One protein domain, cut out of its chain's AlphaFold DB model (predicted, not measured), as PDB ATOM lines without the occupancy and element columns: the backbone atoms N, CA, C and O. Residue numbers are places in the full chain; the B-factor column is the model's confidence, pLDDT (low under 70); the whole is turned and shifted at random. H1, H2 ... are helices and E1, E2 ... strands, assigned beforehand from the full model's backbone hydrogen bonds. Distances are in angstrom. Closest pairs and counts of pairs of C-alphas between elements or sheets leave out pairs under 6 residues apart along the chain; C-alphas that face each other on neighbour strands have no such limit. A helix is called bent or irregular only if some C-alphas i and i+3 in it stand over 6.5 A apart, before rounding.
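This is residues 3 to 144 of the 147 residues of an uncharacterized protein of Modestobacter muralis (UniProt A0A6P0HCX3). A small three-stranded sheet, E1 E2 E3, closes one end of an elongated stack of helices; H2 covers one face of it, H1 stands up on the same face, and the other face is bare. Beyond H2 come H3 and H4, side by side in the core, then H5 and H6, then H7, with short H8 at the far end. The printed part has 142 residues, with three named strands followed by eight named helices; the class is mostly helix, and the sheet is antiparallel in the order E1 E2 E3. The whole is compact, with a radius of gyration of the C-alphas of 14.5 A, and spans 47 by 30 by 27 A.

E1, residues 3 to 6, E2, residues 12 to 16, and E3, residues 21 to 25, form a meander, each strand the antiparallel neighbour of the one before. Within hydrogen-bond range are N 5 and O 13 of the hairpin E1 and E2, at 2.9 A, and N 14 and O 23 of the hairpin E2 and E3, at 2.9 A. H1, residues 28 to 41, stands up from the sheet, rising 52 degrees out of a local plane fitted to just 6 of the sheet's C-alphas. H2, residues 46 to 56, is on the same face at a height over the sheet of 8.3 A, across the strands, at 87 degrees to E1 on the local plane. H1 touches H2, the closest C-alphas being those of Trp 35 and Ala 47, 4.9 A apart. H3, residues 62 to 72, is the hub, touching five helices; it only grazes the sheet, with residues 62 to 65. H4, residues 77 to 93, forms a helical hairpin with H3 at a shallow tilt of 6 degrees, closest at the C-alphas of Ala 70 and Leu 80, 6.1 A. H5, residues 97 to 111, touches H3, closest at the C-alphas of Val 63 and Ala 105, 6.4 A, and touches H4 only at the corner. H2 H3 H4 H5 are an up and down bundle, each running against the one before it. H6, residues 113 to 119, touches H4, closest at the C-alphas of Gly 84 and Ala 118, 4.5 A. H7, residues 130 to 136, touches residues 98 to 102 of H5, closest at the C-alphas of Gly 98 and Val 132, 6.1 A. H8, residues 141 to 144, touches no helix. Every O i to N i+4 pair is within hydrogen-bond range in H1, H2, H3, H6 and H7, against 11 of 13 in H4 and 9 of 11 in H5; H8 is too short for such a pair.

E1 begins at C-alpha 3, (5.029, -23.619, 50.651). H1 is 20.0 A long, H4 22.1 A and H5 20.9 A. H4 is only just irregular, C-alphas 85 and 88 being 6.6 A apart; H5 is irregular, C-alphas 100 and 103 being 7.5 A apart. H8 ends at C-alpha 144, (21.084, -18.513, 14.804).

The two C-alphas farthest apart, of Arg 20 and Thr 144, are 49.4 A apart. The printed part has no cut and no long link. Residues 143 to 144 have pLDDT under 70.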
ATOM      1  N   GLU A   3       5.525 -22.572  51.548       97.75
ATOM      2  CA  GLU A   3       5.029 -23.619  50.651       97.75
ATOM      3  C   GLU A   3       4.015 -23.020  49.671       97.75
ATOM      4  O   GLU A   3       3.098 -22.299  50.080       97.75
ATOM      5  N   ALA A   4       4.167 -23.343  48.388       98.25
ATOM      6  CA  ALA A   4       3.271 -22.920  47.316       98.25
ATOM      7  C   ALA A   4       2.399 -24.090  46.845       98.25
ATOM      8  O   ALA A   4       2.900 -25.188  46.583       98.25
ATOM      9  N   PHE A   5       1.096 -23.849  46.695       98.31
ATOM     10  CA  PHE A   5       0.127 -24.859  46.267       98.31
ATOM     11  C   PHE A   5      -0.730 -24.365  45.105       98.31
ATOM     12  O   PHE A   5      -1.230 -23.241  45.131       98.31
ATOM     13  N   PHE A   6      -0.965 -25.258  44.143       97.94
ATOM     14  CA  PHE A   6      -2.045 -25.160  43.164       97.94
ATOM     15  C   PHE A   6      -3.150 -26.132  43.588       97.94
ATOM     16  O   PHE A   6      -2.925 -27.344  43.658       97.94
ATOM     17  N   ASP A   7      -4.319 -25.607  43.938       97.50
ATOM     18  CA  ASP A   7      -5.428 -26.398  44.459       97.50
ATOM     19  C   ASP A   7      -6.288 -26.996  43.326       97.50
ATOM     20  O   ASP A   7      -6.397 -26.417  42.242       97.50
ATOM     21  N   PRO A   8      -6.966 -28.142  43.555       95.56
ATOM     22  CA  PRO A   8      -7.833 -28.765  42.548       95.56
ATOM     23  C   PRO A   8      -9.031 -27.914  42.107       95.56
ATOM     24  O   PRO A   8      -9.625 -28.198  41.069       95.56
ATOM     25  N   ASP A   9      -9.416 -26.907  42.896       96.06
ATOM     26  CA  ASP A   9     -10.480 -25.954  42.560       96.06
ATOM     27  C   ASP A   9     -10.003 -24.821  41.630       96.06
ATOM     28  O   ASP A   9     -10.801 -23.963  41.255       96.06
ATOM     29  N   GLY A  10      -8.723 -24.832  41.238       95.69
ATOM     30  CA  GLY A  10      -8.094 -23.829  40.380       95.69
ATOM     31  C   GLY A  10      -7.500 -22.641  41.138       95.69
ATOM     32  O   GLY A  10      -6.816 -21.827  40.518       95.69
ATOM     33  N   SER A  11      -7.720 -22.544  42.454       98.12
ATOM     34  CA  SER A  11      -7.094 -21.522  43.295       98.12
ATOM     35  C   SER A  11      -5.623 -21.845  43.575       98.12
ATOM     36  O   SER A  11      -5.151 -22.964  43.360       98.12
ATOM     37  N   CYS A  12      -4.869 -20.856  44.043       98.31
ATOM     38  CA  CYS A  12      -3.511 -21.080  44.525       98.31
ATOM     39  C   CYS A  12      -3.260 -20.328  45.826       98.31
ATOM     40  O   CYS A  12      -3.926 -19.335  46.138       98.31
ATOM     41  N   ARG A  13      -2.312 -20.830  46.619       98.31
ATOM     42  CA  ARG A  13      -1.973 -20.240  47.915       98.31
ATOM     43  C   ARG A  13      -0.494 -20.350  48.246       98.31
ATOM     44  O   ARG A  13       0.152 -21.347  47.919       98.31
ATOM     45  N   LEU A  14      -0.007 -19.337  48.950       98.38
ATOM     46  CA  LEU A  14       1.303 -19.286  49.582       98.38
ATOM     47  C   LEU A  14       1.109 -19.345  51.096       98.38
ATOM     48  O   LEU A  14       0.403 -18.506  51.656       98.38
ATOM     49  N   ILE A  15       1.723 -20.325  51.756       97.94
ATOM     50  CA  ILE A  15       1.678 -20.466  53.216       97.94
ATOM     51  C   ILE A  15       3.074 -20.211  53.772       97.94
ATOM     52  O   ILE A  15       3.986 -20.976  53.465       97.94
ATOM     53  N   ASP A  16       3.226 -19.214  54.646       96.25
ATOM     54  CA  ASP A  16       4.428 -19.051  55.467       96.25
ATOM     55  C   ASP A  16       4.161 -19.531  56.899       96.25
ATOM     56  O   ASP A  16       3.462 -18.901  57.702       96.25
ATOM     57  N   ARG A  17       4.758 -20.672  57.259       94.12
ATOM     58  CA  ARG A  17       4.589 -21.250  58.602       94.12
ATOM     59  C   ARG A  17       5.333 -20.506  59.711       94.12
ATOM     60  O   ARG A  17       4.972 -20.680  60.876       94.12
ATOM     61  N   PHE A  18       6.395 -19.768  59.392       91.56
ATOM     62  CA  PHE A  18       7.133 -18.993  60.391       91.56
ATOM     63  C   PHE A  18       6.363 -17.727  60.754       91.56
ATOM     64  O   PHE A  18       6.179 -17.453  61.941       91.56
ATOM     65  N   GLU A  19       5.854 -17.020  59.750       93.62
ATOM     66  CA  GLU A  19       5.087 -15.786  59.943       93.62
ATOM     67  C   GLU A  19       3.606 -16.034  60.253       93.62
ATOM     68  O   GLU A  19       2.914 -15.139  60.737       93.62
ATOM     69  N   ARG A  20       3.131 -17.274  60.061       94.81
ATOM     70  CA  ARG A  20       1.725 -17.685  60.228       94.81
ATOM     71  C   ARG A  20       0.788 -16.901  59.312       94.81
ATOM     72  O   ARG A  20      -0.313 -16.525  59.719       94.81
ATOM     73  N   THR A  21       1.231 -16.675  58.084       96.69
ATOM     74  CA  THR A  21       0.481 -15.972  57.047       96.69
ATOM     75  C   THR A  21       0.066 -16.942  55.944       96.69
ATOM     76  O   THR A  21       0.724 -17.950  55.677       96.69
ATOM     77  N   GLU A  22      -1.070 -16.643  55.321       97.50
ATOM     78  CA  GLU A  22      -1.555 -17.317  54.121       97.50
ATOM     79  C   GLU A  22      -2.025 -16.243  53.144       97.50
ATOM     80  O   GLU A  22      -2.841 -15.387  53.497       97.50
ATOM     81  N   ILE A  23      -1.509 -16.299  51.921       98.19
ATOM     82  CA  ILE A  23      -1.996 -15.507  50.795       98.19
ATOM     83  C   ILE A  23      -2.700 -16.472  49.857       98.19
ATOM     84  O   ILE A  23      -2.159 -17.532  49.538       98.19
ATOM     85  N   ARG A  24      -3.908 -16.120  49.423       98.31
ATOM     86  CA  ARG A  24      -4.713 -16.956  48.537       98.31
ATOM     87  C   ARG A  24      -5.220 -16.145  47.361       98.31
ATOM     88  O   ARG A  24      -5.844 -15.104  47.551       98.31
ATOM     89  N   TRP A  25      -5.033 -16.690  46.169       98.62
ATOM     90  CA  TRP A  25      -5.631 -16.183  44.945       98.62
ATOM     91  C   TRP A  25      -6.774 -17.100  44.519       98.62
ATOM     92  O   TRP A  25      -6.630 -18.323  44.577       98.62
ATOM     93  N   PRO A  26      -7.919 -16.548  44.085       98.19
ATOM     94  CA  PRO A  26      -9.068 -17.352  43.678       98.19
ATOM     95  C   PRO A  26      -8.811 -18.160  42.399       98.19
ATOM     96  O   PRO A  26      -9.532 -19.119  42.145       98.19
ATOM     97  N   SER A  27      -7.802 -17.787  41.606       98.44
ATOM     98  CA  SER A  27      -7.349 -18.543  40.442       98.44
ATOM     99  C   SER A  27      -5.884 -18.247  40.107       98.44
ATOM    100  O   SER A  27      -5.311 -17.270  40.600       98.44
ATOM    101  N   VAL A  28      -5.293 -19.057  39.228       97.94
ATOM    102  CA  VAL A  28      -3.943 -18.820  38.689       97.94
ATOM    103  C   VAL A  28      -3.881 -17.513  37.889       97.94
ATOM    104  O   VAL A  28      -2.890 -16.797  37.964       97.94
ATOM    105  N   GLU A  29      -4.941 -17.141  37.173       98.06
ATOM    106  CA  GLU A  29      -5.017 -15.862  36.453       98.06
ATOM    107  C   GLU A  29      -5.013 -14.667  37.412       98.06
ATOM    108  O   GLU A  29      -4.379 -13.653  37.127       98.06
ATOM    109  N   ALA A  30      -5.696 -14.786  38.557       98.25
ATOM    110  CA  ALA A  30      -5.680 -13.747  39.582       98.25
ATOM    111  C   ALA A  30      -4.277 -13.586  40.189       98.25
ATOM    112  O   ALA A  30      -3.805 -12.463  40.338       98.25
ATOM    113  N   TRP A  31      -3.583 -14.697  40.457       98.25
ATOM    114  CA  TRP A  31      -2.178 -14.657  40.869       98.25
ATOM    115  C   TRP A  31      -1.277 -14.020  39.798       98.25
ATOM    116  O   TRP A  31      -0.457 -13.162  40.117       98.25
ATOM    117  N   ALA A  32      -1.443 -14.383  38.523       97.88
ATOM    118  CA  ALA A  32      -0.642 -13.829  37.430       97.88
ATOM    119  C   ALA A  32      -0.839 -12.309  37.275       97.88
ATOM    120  O   ALA A  32       0.116 -11.585  36.987       97.88
ATOM    121  N   ALA A  33      -2.058 -11.810  37.507       96.56
ATOM    122  CA  ALA A  33      -2.351 -10.378  37.507       96.56
ATOM    123  C   ALA A  33      -1.640  -9.628  38.650       96.56
ATOM    124  O   ALA A  33      -1.079  -8.552  38.417       96.56
ATOM    125  N   ASP A  34      -1.615 -10.203  39.856       97.38
ATOM    126  CA  ASP A  34      -0.878  -9.641  40.994       97.38
ATOM    127  C   ASP A  34       0.634  -9.677  40.743       97.38
ATOM    128  O   ASP A  34       1.305  -8.661  40.915       97.38
ATOM    129  N   TRP A  35       1.164 -10.788  40.220       96.50
ATOM    130  CA  TRP A  35       2.577 -10.903  39.837       96.50
ATOM    131  C   TRP A  35       2.972  -9.824  38.823       96.50
ATOM    132  O   TRP A  35       3.987  -9.147  38.979       96.50
ATOM    133  N   ALA A  36       2.152  -9.603  37.793       93.38
ATOM    134  CA  ALA A  36       2.409  -8.560  36.804       93.38
ATOM    135  C   ALA A  36       2.317  -7.144  37.402       93.38
ATOM    136  O   ALA A  36       2.977  -6.228  36.906       93.38
ATOM    137  N   THR A  37       1.504  -6.947  38.441       94.25
ATOM    138  CA  THR A  37       1.422  -5.676  39.174       94.25
ATOM    139  C   THR A  37       2.699  -5.433  39.973       94.25
ATOM    140  O   THR A  37       3.317  -4.386  39.787       94.25
ATOM    141  N   GLU A  38       3.135  -6.419  40.760       94.75
ATOM    142  CA  GLU A  38       4.391  -6.408  41.528       94.75
ATOM    143  C   GLU A  38       5.607  -6.089  40.645       94.75
ATOM    144  O   GLU A  38       6.426  -5.222  40.957       94.75
ATOM    145  N   TRP A  39       5.703  -6.730  39.477       88.94
ATOM    146  CA  TRP A  39       6.809  -6.475  38.554       88.94
ATOM    147  C   TRP A  39       6.807  -5.069  37.969       88.94
ATOM    148  O   TRP A  39       7.870  -4.459  37.850       88.94
ATOM    149  N   ARG A  40       5.632  -4.541  37.611       89.19
ATOM    150  CA  ARG A  40       5.514  -3.181  37.063       89.19
ATOM    151  C   ARG A  40       5.765  -2.103  38.112       89.19
ATOM    152  O   ARG A  40       6.221  -1.023  37.748       89.19
ATOM    153  N   SER A  41       5.467  -2.371  39.384       91.56
ATOM    154  CA  SER A  41       5.775  -1.454  40.487       91.56
ATOM    155  C   SER A  41       7.198  -1.610  41.027       91.56
ATOM    156  O   SER A  41       7.634  -0.761  41.800       91.56
ATOM    157  N   HIS A  42       7.940  -2.641  40.600       89.25
ATOM    158  CA  HIS A  42       9.213  -3.055  41.202       89.25
ATOM    159  C   HIS A  42       9.094  -3.391  42.700       89.25
ATOM    160  O   HIS A  42      10.057  -3.245  43.453       89.25
ATOM    161  N   GLU A  43       7.920  -3.849  43.131       92.00
ATOM    162  CA  GLU A  43       7.657  -4.291  44.498       92.00
ATOM    163  C   GLU A  43       7.493  -5.808  44.495       92.00
ATOM    164  O   GLU A  43       6.434  -6.323  44.157       92.00
ATOM    165  N   TRP A  44       8.548  -6.539  44.853       89.88
ATOM    166  CA  TRP A  44       8.481  -7.997  44.957       89.88
ATOM    167  C   TRP A  44       7.753  -8.389  46.241       89.88
ATOM    168  O   TRP A  44       8.207  -8.051  47.337       89.88
ATOM    169  N   GLY A  45       6.619  -9.069  46.095       94.38
ATOM    170  CA  GLY A  45       5.750  -9.455  47.198       94.38
ATOM    171  C   GLY A  45       5.308 -10.910  47.108       94.38
ATOM    172  O   GLY A  45       5.989 -11.769  46.546       94.38
ATOM    173  N   GLY A  46       4.136 -11.186  47.680       96.88
ATOM    174  CA  GLY A  46       3.620 -12.543  47.816       96.88
ATOM    175  C   GLY A  46       3.423 -13.273  46.487       96.88
ATOM    176  O   GLY A  46       3.608 -14.488  46.440       96.88
ATOM    177  N   ALA A  47       3.073 -12.578  45.401       97.38
ATOM    178  CA  ALA A  47       2.894 -13.229  44.105       97.38
ATOM    179  C   ALA A  47       4.243 -13.656  43.505       97.38
ATOM    180  O   ALA A  47       4.349 -14.760  42.956       97.38
ATOM    181  N   THR A  48       5.275 -12.819  43.635       96.00
ATOM    182  CA  THR A  48       6.656 -13.146  43.251       96.00
ATOM    183  C   THR A  48       7.202 -14.297  44.097       96.00
ATOM    184  O   THR A  48       7.701 -15.274  43.531       96.00
ATOM    185  N   ASP A  49       7.025 -14.236  45.420       96.62
ATOM    186  CA  ASP A  49       7.447 -15.287  46.353       96.62
ATOM    187  C   ASP A  49       6.760 -16.622  46.055       96.62
ATOM    188  O   ASP A  49       7.414 -17.666  46.033       96.62
ATOM    189  N   PHE A  50       5.458 -16.602  45.752       98.19
ATOM    190  CA  PHE A  50       4.714 -17.805  45.384       98.19
ATOM    191  C   PHE A  50       5.360 -18.539  44.211       98.19
ATOM    192  O   PHE A  50       5.561 -19.750  44.280       98.19
ATOM    193  N   MET A  51       5.710 -17.820  43.142       97.19
ATOM    194  CA  MET A  51       6.303 -18.449  41.962       97.19
ATOM    195  C   MET A  51       7.747 -18.881  42.202       97.19
ATOM    196  O   MET A  51       8.153 -19.933  41.713       97.19
ATOM    197  N   HIS A  52       8.506 -18.118  42.992       95.88
ATOM    198  CA  HIS A  52       9.845 -18.528  43.406       95.88
ATOM    199  C   HIS A  52       9.803 -19.877  44.133       95.88
ATOM    200  O   HIS A  52      10.459 -20.825  43.699       95.88
ATOM    201  N   VAL A  53       8.950 -19.992  45.157       97.44
ATOM    202  CA  VAL A  53       8.751 -21.226  45.933       97.44
ATOM    203  C   VAL A  53       8.211 -22.354  45.051       97.44
ATOM    204  O   VAL A  53       8.727 -23.467  45.094       97.44
ATOM    205  N   ALA A  54       7.224 -22.086  44.191       97.94
ATOM    206  CA  ALA A  54       6.661 -23.106  43.304       97.94
ATOM    207  C   ALA A  54       7.701 -23.690  42.332       97.94
ATOM    208  O   ALA A  54       7.679 -24.888  42.033       97.94
ATOM    209  N   CYS A  55       8.620 -22.864  41.832       97.31
ATOM    210  CA  CYS A  55       9.720 -23.314  40.985       97.31
ATOM    211  C   CYS A  55      10.823 -24.039  41.781       97.31
ATOM    212  O   CYS A  55      11.359 -25.036  41.283       97.31
ATOM    213  N   ASP A  56      11.121 -23.582  43.002       95.88
ATOM    214  CA  ASP A  56      12.084 -24.202  43.929       95.88
ATOM    215  C   ASP A  56      11.650 -25.579  44.425       95.88
ATOM    216  O   ASP A  56      12.489 -26.454  44.615       95.88
ATOM    217  N   ASP A  57      10.351 -25.802  44.592       96.56
ATOM    218  CA  ASP A  57       9.819 -27.099  45.018       96.56
ATOM    219  C   ASP A  57       9.376 -27.965  43.832       96.56
ATOM    220  O   ASP A  57       8.999 -29.131  44.002       96.56
ATOM    221  N   ARG A  58       9.411 -27.407  42.610       96.12
ATOM    222  CA  ARG A  58       8.805 -28.002  41.409       96.12
ATOM    223  C   ARG A  58       7.366 -28.445  41.712       96.12
ATOM    224  O   ARG A  58       6.992 -29.603  41.482       96.12
ATOM    225  N   THR A  59       6.575 -27.532  42.273       97.50
ATOM    226  CA  THR A  59       5.194 -27.794  42.687       97.50
ATOM    227  C   THR A  59       4.384 -28.335  41.500       97.50
ATOM    228  O   THR A  59       4.470 -27.785  40.397       97.50
ATOM    229  N   PRO A  60       3.583 -29.405  41.676       96.88
ATOM    230  CA  PRO A  60       2.707 -29.904  40.617       96.88
ATOM    231  C   PRO A  60       1.815 -28.790  40.054       96.88
ATOM    232  O   PRO A  60       1.126 -28.127  40.821       96.88
ATOM    233  N   GLY A  61       1.822 -28.588  38.733       96.19
ATOM    234  CA  GLY A  61       1.092 -27.495  38.071       96.19
ATOM    235  C   GLY A  61       1.922 -26.237  37.778       96.19
ATOM    236  O   GLY A  61       1.416 -25.308  37.152       96.19
ATOM    237  N   VAL A  62       3.199 -26.186  38.186       98.19
ATOM    238  CA  VAL A  62       4.054 -25.000  37.973       98.19
ATOM    239  C   VAL A  62       4.248 -24.659  36.489       98.19
ATOM    240  O   VAL A  62       4.290 -23.486  36.132       98.19
ATOM    241  N   VAL A  63       4.317 -25.656  35.599       98.31
ATOM    242  CA  VAL A  63       4.464 -25.408  34.153       98.31
ATOM    243  C   VAL A  63       3.191 -24.788  33.580       98.31
ATOM    244  O   VAL A  63       3.269 -23.818  32.829       98.31
ATOM    245  N   GLU A  64       2.020 -25.293  33.959       98.06
ATOM    246  CA  GLU A  64       0.726 -24.729  33.575       98.06
ATOM    247  C   GLU A  64       0.567 -23.292  34.087       98.06
ATOM    248  O   GLU A  64       0.110 -22.422  33.346       98.06
ATOM    249  N   ALA A  65       1.016 -23.008  35.311       98.06
ATOM    250  CA  ALA A  65       1.008 -21.654  35.854       98.06
ATOM    251  C   ALA A  65       1.929 -20.697  35.083       98.06
ATOM    252  O   ALA A  65       1.553 -19.554  34.830       98.06
ATOM    253  N   LEU A  66       3.099 -21.165  34.639       98.38
ATOM    254  CA  LEU A  66       3.993 -20.390  33.771       98.38
ATOM    255  C   LEU A  66       3.386 -20.124  32.385       98.38
ATOM    256  O   LEU A  66       3.659 -19.078  31.796       98.38
ATOM    257  N   VAL A  67       2.554 -21.033  31.862       98.44
ATOM    258  CA  VAL A  67       1.773 -20.789  30.636       98.44
ATOM    259  C   VAL A  67       0.762 -19.672  30.864       98.44
ATOM    260  O   VAL A  67       0.758 -18.717  30.090       98.44
ATOM    261  N   VAL A  68      -0.031 -19.745  31.939       98.06
ATOM    262  CA  VAL A  68      -1.001 -18.689  32.289       98.06
ATOM    263  C   VAL A  68      -0.294 -17.348  32.480       98.06
ATOM    264  O   VAL A  68      -0.751 -16.334  31.954       98.06
ATOM    265  N   LEU A  69       0.857 -17.337  33.158       97.94
ATOM    266  CA  LEU A  69       1.647 -16.126  33.347       97.94
ATOM    267  C   LEU A  69       2.110 -15.538  32.005       97.94
ATOM    268  O   LEU A  69       1.913 -14.349  31.756       97.94
ATOM    269  N   ALA A  70       2.666 -16.362  31.113       97.94
ATOM    270  CA  ALA A  70       3.093 -15.913  29.789       97.94
ATOM    271  C   ALA A  70       1.920 -15.401  28.938       97.94
ATOM    272  O   ALA A  70       2.045 -14.387  28.254       97.94
ATOM    273  N   GLU A  71       0.765 -16.059  28.990       97.38
ATOM    274  CA  GLU A  71      -0.435 -15.628  28.265       97.38
ATOM    275  C   GLU A  71      -1.005 -14.318  28.822       97.38
ATOM    276  O   GLU A  71      -1.417 -13.451  28.045       97.38
ATOM    277  N   SER A  72      -0.934 -14.116  30.142       95.62
ATOM    278  CA  SER A  72      -1.351 -12.872  30.803       95.62
ATOM    279  C   SER A  72      -0.520 -11.656  30.383       95.62
ATOM    280  O   SER A  72      -1.003 -10.525  30.459       95.62
ATOM    281  N   ALA A  73       0.699 -11.876  29.873       94.81
ATOM    282  CA  ALA A  73       1.522 -10.803  29.335       94.81
ATOM    283  C   ALA A  73       0.932 -10.181  28.060       94.81
ATOM    284  O   ALA A  73       1.360  -9.103  27.662       94.81
ATOM    285  N   ALA A  74      -0.042 -10.834  27.413       92.38
ATOM    286  CA  ALA A  74      -0.767 -10.308  26.253       92.38
ATOM    287  C   ALA A  74       0.148  -9.796  25.115       92.38
ATOM    288  O   ALA A  74      -0.209  -8.874  24.382       92.38
ATOM    289  N   GLY A  75       1.329 -10.407  24.953       91.00
ATOM    290  CA  GLY A  75       2.316 -10.037  23.934       91.00
ATOM    291  C   GLY A  75       3.288  -8.919  24.330       91.00
ATOM    292  O   GLY A  75       4.089  -8.513  23.489       91.00
ATOM    293  N   ASP A  76       3.252  -8.438  25.574       94.50
ATOM    294  CA  ASP A  76       4.250  -7.521  26.129       94.50
ATOM    295  C   ASP A  76       5.637  -8.185  26.120       94.50
ATOM    296  O   ASP A  76       5.881  -9.173  26.817       94.50
ATOM    297  N   ALA A  77       6.535  -7.664  25.280       94.56
ATOM    298  CA  ALA A  77       7.847  -8.253  25.046       94.56
ATOM    299  C   ALA A  77       8.749  -8.189  26.285       94.56
ATOM    300  O   ALA A  77       9.467  -9.155  26.552       94.56
ATOM    301  N   ASP A  78       8.685  -7.096  27.049       92.75
ATOM    302  CA  ASP A  78       9.507  -6.921  28.245       92.75
ATOM    303  C   ASP A  78       9.029  -7.880  29.335       92.75
ATOM    304  O   ASP A  78       9.830  -8.592  29.941       92.75
ATOM    305  N   LEU A  79       7.711  -7.992  29.523       93.50
ATOM    306  CA  LEU A  79       7.150  -8.914  30.505       93.50
ATOM    307  C   LEU A  79       7.431 -10.382  30.140       93.50
ATOM    308  O   LEU A  79       7.834 -11.160  31.004       93.50
ATOM    309  N   LEU A  80       7.299 -10.762  28.865       96.62
ATOM    310  CA  LEU A  80       7.665 -12.104  28.390       96.62
ATOM    311  C   LEU A  80       9.155 -12.403  28.589       96.62
ATOM    312  O   LEU A  80       9.505 -13.520  28.980       96.62
ATOM    313  N   ALA A  81      10.028 -11.418  28.358       95.12
ATOM    314  CA  ALA A  81      11.455 -11.565  28.607       95.12
ATOM    315  C   ALA A  81      11.749 -11.782  30.097       95.12
ATOM    316  O   ALA A  81      12.525 -12.675  30.441       95.12
ATOM    317  N   MET A  82      11.072 -11.039  30.976       94.00
ATOM    318  CA  MET A  82      11.201 -11.178  32.429       94.00
ATOM    319  C   MET A  82      10.688 -12.523  32.949       94.00
ATOM    320  O   MET A  82      11.312 -13.124  33.821       94.00
ATOM    321  N   ILE A  83       9.592 -13.043  32.395       96.69
ATOM    322  CA  ILE A  83       9.091 -14.387  32.723       96.69
ATOM    323  C   ILE A  83      10.124 -15.456  32.331       96.69
ATOM    324  O   ILE A  83      10.371 -16.399  33.088       96.69
ATOM    325  N   GLY A  84      10.749 -15.296  31.161       96.75
ATOM    326  CA  GLY A  84      11.811 -16.173  30.677       96.75
ATOM    327  C   GLY A  84      13.053 -16.151  31.569       96.75
ATOM    328  O   GLY A  84      13.448 -17.186  32.102       96.75
ATOM    329  N   ALA A  85      13.641 -14.970  31.756       94.12
ATOM    330  CA  ALA A  85      14.872 -14.767  32.528       94.12
ATOM    331  C   ALA A  85      14.681 -14.878  34.055       94.12
ATOM    332  O   ALA A  85      15.648 -14.836  34.808       94.12
ATOM    333  N   GLY A  86      13.437 -14.983  34.526       93.81
ATOM    334  CA  GLY A  86      13.102 -15.172  35.931       93.81
ATOM    335  C   GLY A  86      12.625 -16.598  36.198       93.81
ATOM    336  O   GLY A  86      13.434 -17.527  36.249       93.81
ATOM    337  N   PRO A  87      11.315 -16.811  36.396       96.00
ATOM    338  CA  PRO A  87      10.810 -18.076  36.915       96.00
ATOM    339  C   PRO A  87      11.013 -19.276  35.968       96.00
ATOM    340  O   PRO A  87      11.260 -20.384  36.446       96.00
ATOM    341  N   MET A  88      10.990 -19.093  34.639       97.31
ATOM    342  CA  MET A  88      11.285 -20.198  33.710       97.31
ATOM    343  C   MET A  88      12.750 -20.641  33.785       97.31
ATOM    344  O   MET A  88      13.031 -21.840  33.854       97.31
ATOM    345  N   GLU A  89      13.685 -19.690  33.778       96.25
ATOM    346  CA  GLU A  89      15.110 -19.967  33.964       96.25
ATOM    347  C   GLU A  89      15.372 -20.644  35.305       96.25
ATOM    348  O   GLU A  89      16.077 -21.655  35.351       96.25
ATOM    349  N   HIS A  90      14.762 -20.136  36.376       95.62
ATOM    350  CA  HIS A  90      14.884 -20.700  37.716       95.62
ATOM    351  C   HIS A  90      14.461 -22.173  37.741       95.62
ATOM    352  O   HIS A  90      15.250 -23.043  38.110       95.62
ATOM    353  N   LEU A  91      13.271 -22.492  37.219       96.50
ATOM    354  CA  LEU A  91      12.768 -23.868  37.157       96.50
ATOM    355  C   LEU A  91      13.667 -24.800  36.325       96.50
ATOM    356  O   LEU A  91      13.909 -25.946  36.708       96.50
ATOM    357  N   LEU A  92      14.143 -24.342  35.164       95.19
ATOM    358  CA  LEU A  92      14.924 -25.175  34.242       95.19
ATOM    359  C   LEU A  92      16.382 -25.356  34.681       95.19
ATOM    360  O   LEU A  92      16.984 -26.394  34.382       95.19
ATOM    361  N   SER A  93      16.949 -24.359  35.361       93.31
ATOM    362  CA  SER A  93      18.330 -24.379  35.844       93.31
ATOM    363  C   SER A  93      18.492 -25.128  37.168       93.31
ATOM    364  O   SER A  93      19.579 -25.654  37.431       93.31
ATOM    365  N   HIS A  94      17.424 -25.245  37.964       90.69
ATOM    366  CA  HIS A  94      17.458 -25.953  39.238       90.69
ATOM    367  C   HIS A  94      17.803 -27.442  39.051       90.69
ATOM    368  O   HIS A  94      17.308 -28.137  38.151       90.69
ATOM    369  N   SER A  95      18.689 -27.953  39.912       87.31
ATOM    370  CA  SER A  95      19.280 -29.287  39.770       87.31
ATOM    371  C   SER A  95      18.214 -30.387  39.756       87.31
ATOM    372  O   SER A  95      17.503 -30.610  40.729       87.31
ATOM    373  N   GLY A  96      18.115 -31.109  38.637       86.88
ATOM    374  CA  GLY A  96      17.156 -32.203  38.452       86.88
ATOM    375  C   GLY A  96      15.734 -31.769  38.075       86.88
ATOM    376  O   GLY A  96      14.952 -32.621  37.646       86.88
ATOM    377  N   HIS A  97      15.393 -30.479  38.151       93.12
ATOM    378  CA  HIS A  97      14.055 -29.991  37.793       93.12
ATOM    379  C   HIS A  97      13.874 -29.939  36.288       93.12
ATOM    380  O   HIS A  97      12.940 -30.559  35.785       93.12
ATOM    381  N   GLY A  98      14.816 -29.319  35.571       90.25
ATOM    382  CA  GLY A  98      14.737 -29.175  34.118       90.25
ATOM    383  C   GLY A  98      14.499 -30.498  33.383       90.25
ATOM    384  O   GLY A  98      13.694 -30.545  32.463       90.25
ATOM    385  N   LEU A  99      15.135 -31.600  33.810       94.44
ATOM    386  CA  LEU A  99      14.891 -32.927  33.221       94.44
ATOM    387  C   LEU A  99      13.504 -33.481  33.559       94.44
ATOM    388  O   LEU A  99      12.889 -34.125  32.714       94.44
ATOM    389  N   ALA A 100      13.034 -33.260  34.786       95.75
ATOM    390  CA  ALA A 100      11.758 -33.780  35.255       95.75
ATOM    391  C   ALA A 100      10.564 -33.074  34.602       95.75
ATOM    392  O   ALA A 100       9.591 -33.737  34.261       95.75
ATOM    393  N   VAL A 101      10.651 -31.756  34.398       96.31
ATOM    394  CA  VAL A 101       9.566 -30.958  33.801       96.31
ATOM    395  C   VAL A 101       9.622 -30.904  32.275       96.31
ATOM    396  O   VAL A 101       8.695 -30.400  31.648       96.31
ATOM    397  N   LEU A 102      10.687 -31.428  31.654       95.38
ATOM    398  CA  LEU A 102      10.911 -31.341  30.209       95.38
ATOM    399  C   LEU A 102       9.719 -31.821  29.356       95.38
ATOM    400  O   LEU A 102       9.382 -31.125  28.398       95.38
ATOM    401  N   PRO A 103       9.050 -32.955  29.661       96.56
ATOM    402  CA  PRO A 103       7.903 -33.403  28.867       96.56
ATOM    403  C   PRO A 103       6.715 -32.433  28.913       96.56
ATOM    404  O   PRO A 103       6.024 -32.249  27.907       96.56
ATOM    405  N   ASP A 104       6.480 -31.810  30.067       97.44
ATOM    406  CA  ASP A 104       5.383 -30.861  30.257       97.44
ATOM    407  C   ASP A 104       5.732 -29.511  29.628       97.44
ATOM    408  O   ASP A 104       4.904 -28.927  28.930       97.44
ATOM    409  N   ALA A 105       6.986 -29.074  29.755       97.06
ATOM    410  CA  ALA A 105       7.493 -27.870  29.108       97.06
ATOM    411  C   ALA A 105       7.458 -27.972  27.570       97.06
ATOM    412  O   ALA A 105       7.030 -27.027  26.908       97.06
ATOM    413  N   ASP A 106       7.826 -29.118  26.980       97.69
ATOM    414  CA  ASP A 106       7.699 -29.351  25.530       97.69
ATOM    415  C   ASP A 106       6.233 -29.278  25.080       97.69
ATOM    416  O   ASP A 106       5.890 -28.607  24.101       97.69
ATOM    417  N   ARG A 107       5.334 -29.919  25.834       97.75
ATOM    418  CA  ARG A 107       3.895 -29.880  25.564       97.75
ATOM    419  C   ARG A 107       3.340 -28.458  25.652       97.75
ATOM    420  O   ARG A 107       2.555 -28.074  24.782       97.75
ATOM    421  N   ALA A 108       3.741 -27.697  26.666       97.88
ATOM    422  CA  ALA A 108       3.367 -26.300  26.853       97.88
ATOM    423  C   ALA A 108       3.871 -25.428  25.694       97.88
ATOM    424  O   ALA A 108       3.075 -24.736  25.058       97.88
ATOM    425  N   ALA A 109       5.149 -25.551  25.322       97.62
ATOM    426  CA  ALA A 109       5.752 -24.810  24.214       97.62
ATOM    427  C   ALA A 109       5.060 -25.075  22.870       97.62
ATOM    428  O   ALA A 109       4.923 -24.165  22.046       97.62
ATOM    429  N   ARG A 110       4.571 -26.300  22.633       96.88
ATOM    430  CA  ARG A 110       3.788 -26.636  21.430       96.88
ATOM    431  C   ARG A 110       2.411 -25.973  21.400       96.88
ATOM    432  O   ARG A 110       1.921 -25.705  20.306       96.88
ATOM    433  N   ARG A 111       1.795 -25.737  22.562       97.44
ATOM    434  CA  ARG A 111       0.414 -25.241  22.688       97.44
ATOM    435  C   ARG A 111       0.322 -23.726  22.830       97.44
ATOM    436  O   ARG A 111      -0.620 -23.149  22.302       97.44
ATOM    437  N   SER A 112       1.282 -23.101  23.507       98.00
ATOM    438  CA  SER A 112       1.250 -21.672  23.814       98.00
ATOM    439  C   SER A 112       2.406 -20.939  23.139       98.00
ATOM    440  O   SER A 112       3.583 -21.171  23.428       98.00
ATOM    441  N   GLN A 113       2.059 -20.036  22.218       97.19
ATOM    442  CA  GLN A 113       3.035 -19.179  21.544       97.19
ATOM    443  C   GLN A 113       3.707 -18.221  22.535       97.19
ATOM    444  O   GLN A 113       4.911 -18.015  22.439       97.19
ATOM    445  N   ALA A 114       2.960 -17.682  23.504       97.88
ATOM    446  CA  ALA A 114       3.498 -16.778  24.519       97.88
ATOM    447  C   ALA A 114       4.541 -17.480  25.399       97.88
ATOM    448  O   ALA A 114       5.651 -16.976  25.566       97.88
ATOM    449  N   PHE A 115       4.234 -18.695  25.868       98.06
ATOM    450  CA  PHE A 115       5.187 -19.523  26.612       98.06
ATOM    451  C   PHE A 115       6.460 -19.794  25.798       98.06
ATOM    452  O   PHE A 115       7.573 -19.659  26.302       98.06
ATOM    453  N   ARG A 116       6.306 -20.113  24.507       97.25
ATOM    454  CA  ARG A 116       7.438 -20.313  23.595       97.25
ATOM    455  C   ARG A 116       8.290 -19.055  23.430       97.25
ATOM    456  O   ARG A 116       9.511 -19.156  23.382       97.25
ATOM    457  N   THR A 117       7.664 -17.886  23.340       97.00
ATOM    458  CA  THR A 117       8.377 -16.607  23.264       97.00
ATOM    459  C   THR A 117       9.150 -16.325  24.554       97.00
ATOM    460  O   THR A 117      10.319 -15.956  24.475       97.00
ATOM    461  N   ALA A 118       8.555 -16.571  25.726       97.56
ATOM    462  CA  ALA A 118       9.241 -16.415  27.010       97.56
ATOM    463  C   ALA A 118      10.460 -17.355  27.141       97.56
ATOM    464  O   ALA A 118      11.532 -16.914  27.559       97.56
ATOM    465  N   LEU A 119      10.360 -18.610  26.675       97.06
ATOM    466  CA  LEU A 119      11.493 -19.554  26.643       97.06
ATOM    467  C   LEU A 119      12.721 -19.018  25.886       97.06
ATOM    468  O   LEU A 119      13.852 -19.359  26.237       97.06
ATOM    469  N   GLY A 120      12.519 -18.160  24.881       95.81
ATOM    470  CA  GLY A 120      13.608 -17.533  24.127       95.81
ATOM    471  C   GLY A 120      14.489 -16.595  24.959       95.81
ATOM    472  O   GLY A 120      15.614 -16.304  24.554       95.81
ATOM    473  N   SER A 121      14.016 -16.160  26.133       96.06
ATOM    474  CA  SER A 121      14.747 -15.259  27.037       96.06
ATOM    475  C   SER A 121      15.426 -15.969  28.212       96.06
ATOM    476  O   SER A 121      16.138 -15.329  28.977       96.06
ATOM    477  N   VAL A 122      15.258 -17.288  28.342       95.56
ATOM    478  CA  VAL A 122      15.919 -18.095  29.380       95.56
ATOM    479  C   VAL A 122      17.447 -18.110  29.172       95.56
ATOM    480  O   VAL A 122      17.928 -18.230  28.040       95.56
ATOM    481  N   LEU A 123      18.231 -18.037  30.253       89.81
ATOM    482  CA  LEU A 123      19.697 -18.130  30.256       89.81
ATOM    483  C   LEU A 123      20.157 -19.377  31.020       89.81
ATOM    484  O   LEU A 123      20.424 -19.364  32.217       89.81
ATOM    485  N   LEU A 124      20.308 -20.498  30.313       89.44
ATOM    486  CA  LEU A 124      20.791 -21.725  30.949       89.44
ATOM    487  C   LEU A 124      22.312 -21.698  31.159       89.44
ATOM    488  O   LEU A 124      23.093 -21.550  30.215       89.44
ATOM    489  N   GLY A 125      22.737 -21.923  32.402       87.06
ATOM    490  CA  GLY A 125      24.143 -22.130  32.749       87.06
ATOM    491  C   GLY A 125      24.702 -23.467  32.245       87.06
ATOM    492  O   GLY A 125      23.975 -24.417  31.946       87.06
ATOM    493  N   SER A 126      26.032 -23.595  32.215       85.75
ATOM    494  CA  SER A 126      26.723 -24.805  31.729       85.75
ATOM    495  C   SER A 126      26.485 -26.066  32.572       85.75
ATOM    496  O   SER A 126      26.823 -27.162  32.133       85.75
ATOM    497  N   GLY A 127      25.940 -25.919  33.784       86.44
ATOM    498  CA  GLY A 127      25.583 -27.031  34.673       86.44
ATOM    499  C   GLY A 127      24.274 -27.736  34.307       86.44
ATOM    500  O   GLY A 127      23.991 -28.804  34.846       86.44
ATOM    501  N   VAL A 128      23.482 -27.175  33.387       91.25
ATOM    502  CA  VAL A 128      22.182 -27.737  33.012       91.25
ATOM    503  C   VAL A 128      22.362 -29.002  32.156       91.25
ATOM    504  O   VAL A 128      23.170 -29.009  31.220       91.25
ATOM    505  N   PRO A 129      21.607 -30.090  32.417       92.69
ATOM    506  CA  PRO A 129      21.723 -31.327  31.653       92.69
ATOM    507  C   PRO A 129      21.607 -31.134  30.134       92.69
ATOM    508  O   PRO A 129      20.785 -30.366  29.632       92.69
ATOM    509  N   LYS A 130      22.403 -31.901  29.375       92.50
ATOM    510  CA  LYS A 130      22.445 -31.838  27.900       92.50
ATOM    511  C   LYS A 130      21.074 -31.960  27.210       92.50
ATOM    512  O   LYS A 130      20.874 -31.255  26.227       92.50
ATOM    513  N   PRO A 131      20.142 -32.828  27.650       93.50
ATOM    514  CA  PRO A 131      18.818 -32.895  27.030       93.50
ATOM    515  C   PRO A 131      18.034 -31.585  27.161       93.50
ATOM    516  O   PRO A 131      17.468 -31.122  26.178       93.50
ATOM    517  N   VAL A 132      18.077 -30.958  28.340       93.12
ATOM    518  CA  VAL A 132      17.383 -29.691  28.622       93.12
ATOM    519  C   VAL A 132      17.987 -28.560  27.796       93.12
ATOM    520  O   VAL A 132      17.260 -27.856  27.107       93.12
ATOM    521  N   SER A 133      19.318 -28.435  27.781       91.56
ATOM    522  CA  SER A 133      19.992 -27.404  26.978       91.56
ATOM    523  C   SER A 133      19.801 -27.590  25.470       91.56
ATOM    524  O   SER A 133      19.708 -26.602  24.750       91.56
ATOM    525  N   ARG A 134      19.708 -28.830  24.969       92.62
ATOM    526  CA  ARG A 134      19.393 -29.094  23.553       92.62
ATOM    527  C   ARG A 134      17.967 -28.706  23.188       92.62
ATOM    528  O   ARG A 134      17.795 -28.077  22.154       92.62
ATOM    529  N   TRP A 135      16.996 -29.084  24.016       94.25
ATOM    530  CA  TRP A 135      15.593 -28.726  23.815       94.25
ATOM    531  C   TRP A 135      15.394 -27.210  23.882       94.25
ATOM    532  O   TRP A 135      14.827 -26.619  22.971       94.25
ATOM    533  N   TRP A 136      15.949 -26.558  24.907       91.75
ATOM    534  CA  TRP A 136      15.880 -25.104  25.054       91.75
ATOM    535  C   TRP A 136      16.471 -24.367  23.845       91.75
ATOM    536  O   TRP A 136      15.936 -23.358  23.393       91.75
ATOM    537  N   ALA A 137      17.551 -24.898  23.277       90.06
ATOM    538  CA  ALA A 137      18.222 -24.290  22.140       90.06
ATOM    539  C   ALA A 137      17.394 -24.256  20.839       90.06
ATOM    540  O   ALA A 137      17.844 -23.644  19.872       90.06
ATOM    541  N   GLU A 138      16.225 -24.902  20.790       90.75
ATOM    542  CA  GLU A 138      15.245 -24.748  19.705       90.75
ATOM    543  C   GLU A 138      14.507 -23.399  19.771       90.75
ATOM    544  O   GLU A 138      13.929 -22.963  18.777       90.75
ATOM    545  N   PHE A 139      14.544 -22.730  20.928       90.06
ATOM    546  CA  PHE A 139      13.843 -21.473  21.195       90.06
ATOM    547  C   PHE A 139      14.786 -20.276  21.351       90.06
ATOM    548  O   PHE A 139      14.323 -19.144  21.261       90.06
ATOM    549  N   ASP A 140      16.084 -20.505  21.573       83.44
ATOM    550  CA  ASP A 140      17.082 -19.445  21.756       83.44
ATOM    551  C   ASP A 140      17.410 -18.731  20.427       83.44
ATOM    552  O   ASP A 140      18.120 -19.297  19.583       83.44
ATOM    553  N   PRO A 141      16.971 -17.471  20.227       72.56
ATOM    554  CA  PRO A 141      17.217 -16.753  18.977       72.56
ATOM    555  C   PRO A 141      18.712 -16.478  18.750       72.56
ATOM    556  O   PRO A 141      19.175 -16.472  17.606       72.56
ATOM    557  N   ARG A 142      19.502 -16.358  19.826       73.12
ATOM    558  CA  ARG A 142      20.946 -16.049  19.777       73.12
ATOM    559  C   ARG A 142      21.780 -17.168  19.165       73.12
ATOM    560  O   ARG A 142      22.952 -16.977  18.839       73.12
ATOM    561  N   ARG A 143      21.202 -18.359  19.010       61.31
ATOM    562  CA  ARG A 143      21.895 -19.509  18.434       61.31
ATOM    563  C   ARG A 143      21.942 -19.481  16.908       61.31
ATOM    564  O   ARG A 143      22.817 -20.123  16.334       61.31
ATOM    565  N   THR A 144      21.058 -18.718  16.263       51.31
ATOM    566  CA  THR A 144      21.084 -18.513  14.804       51.31
ATOM    567  C   THR A 144      22.173 -17.536  14.341       51.31
ATOM    568  O   THR A 144      22.449 -17.459  13.148       51.31
TER     569      THR A 144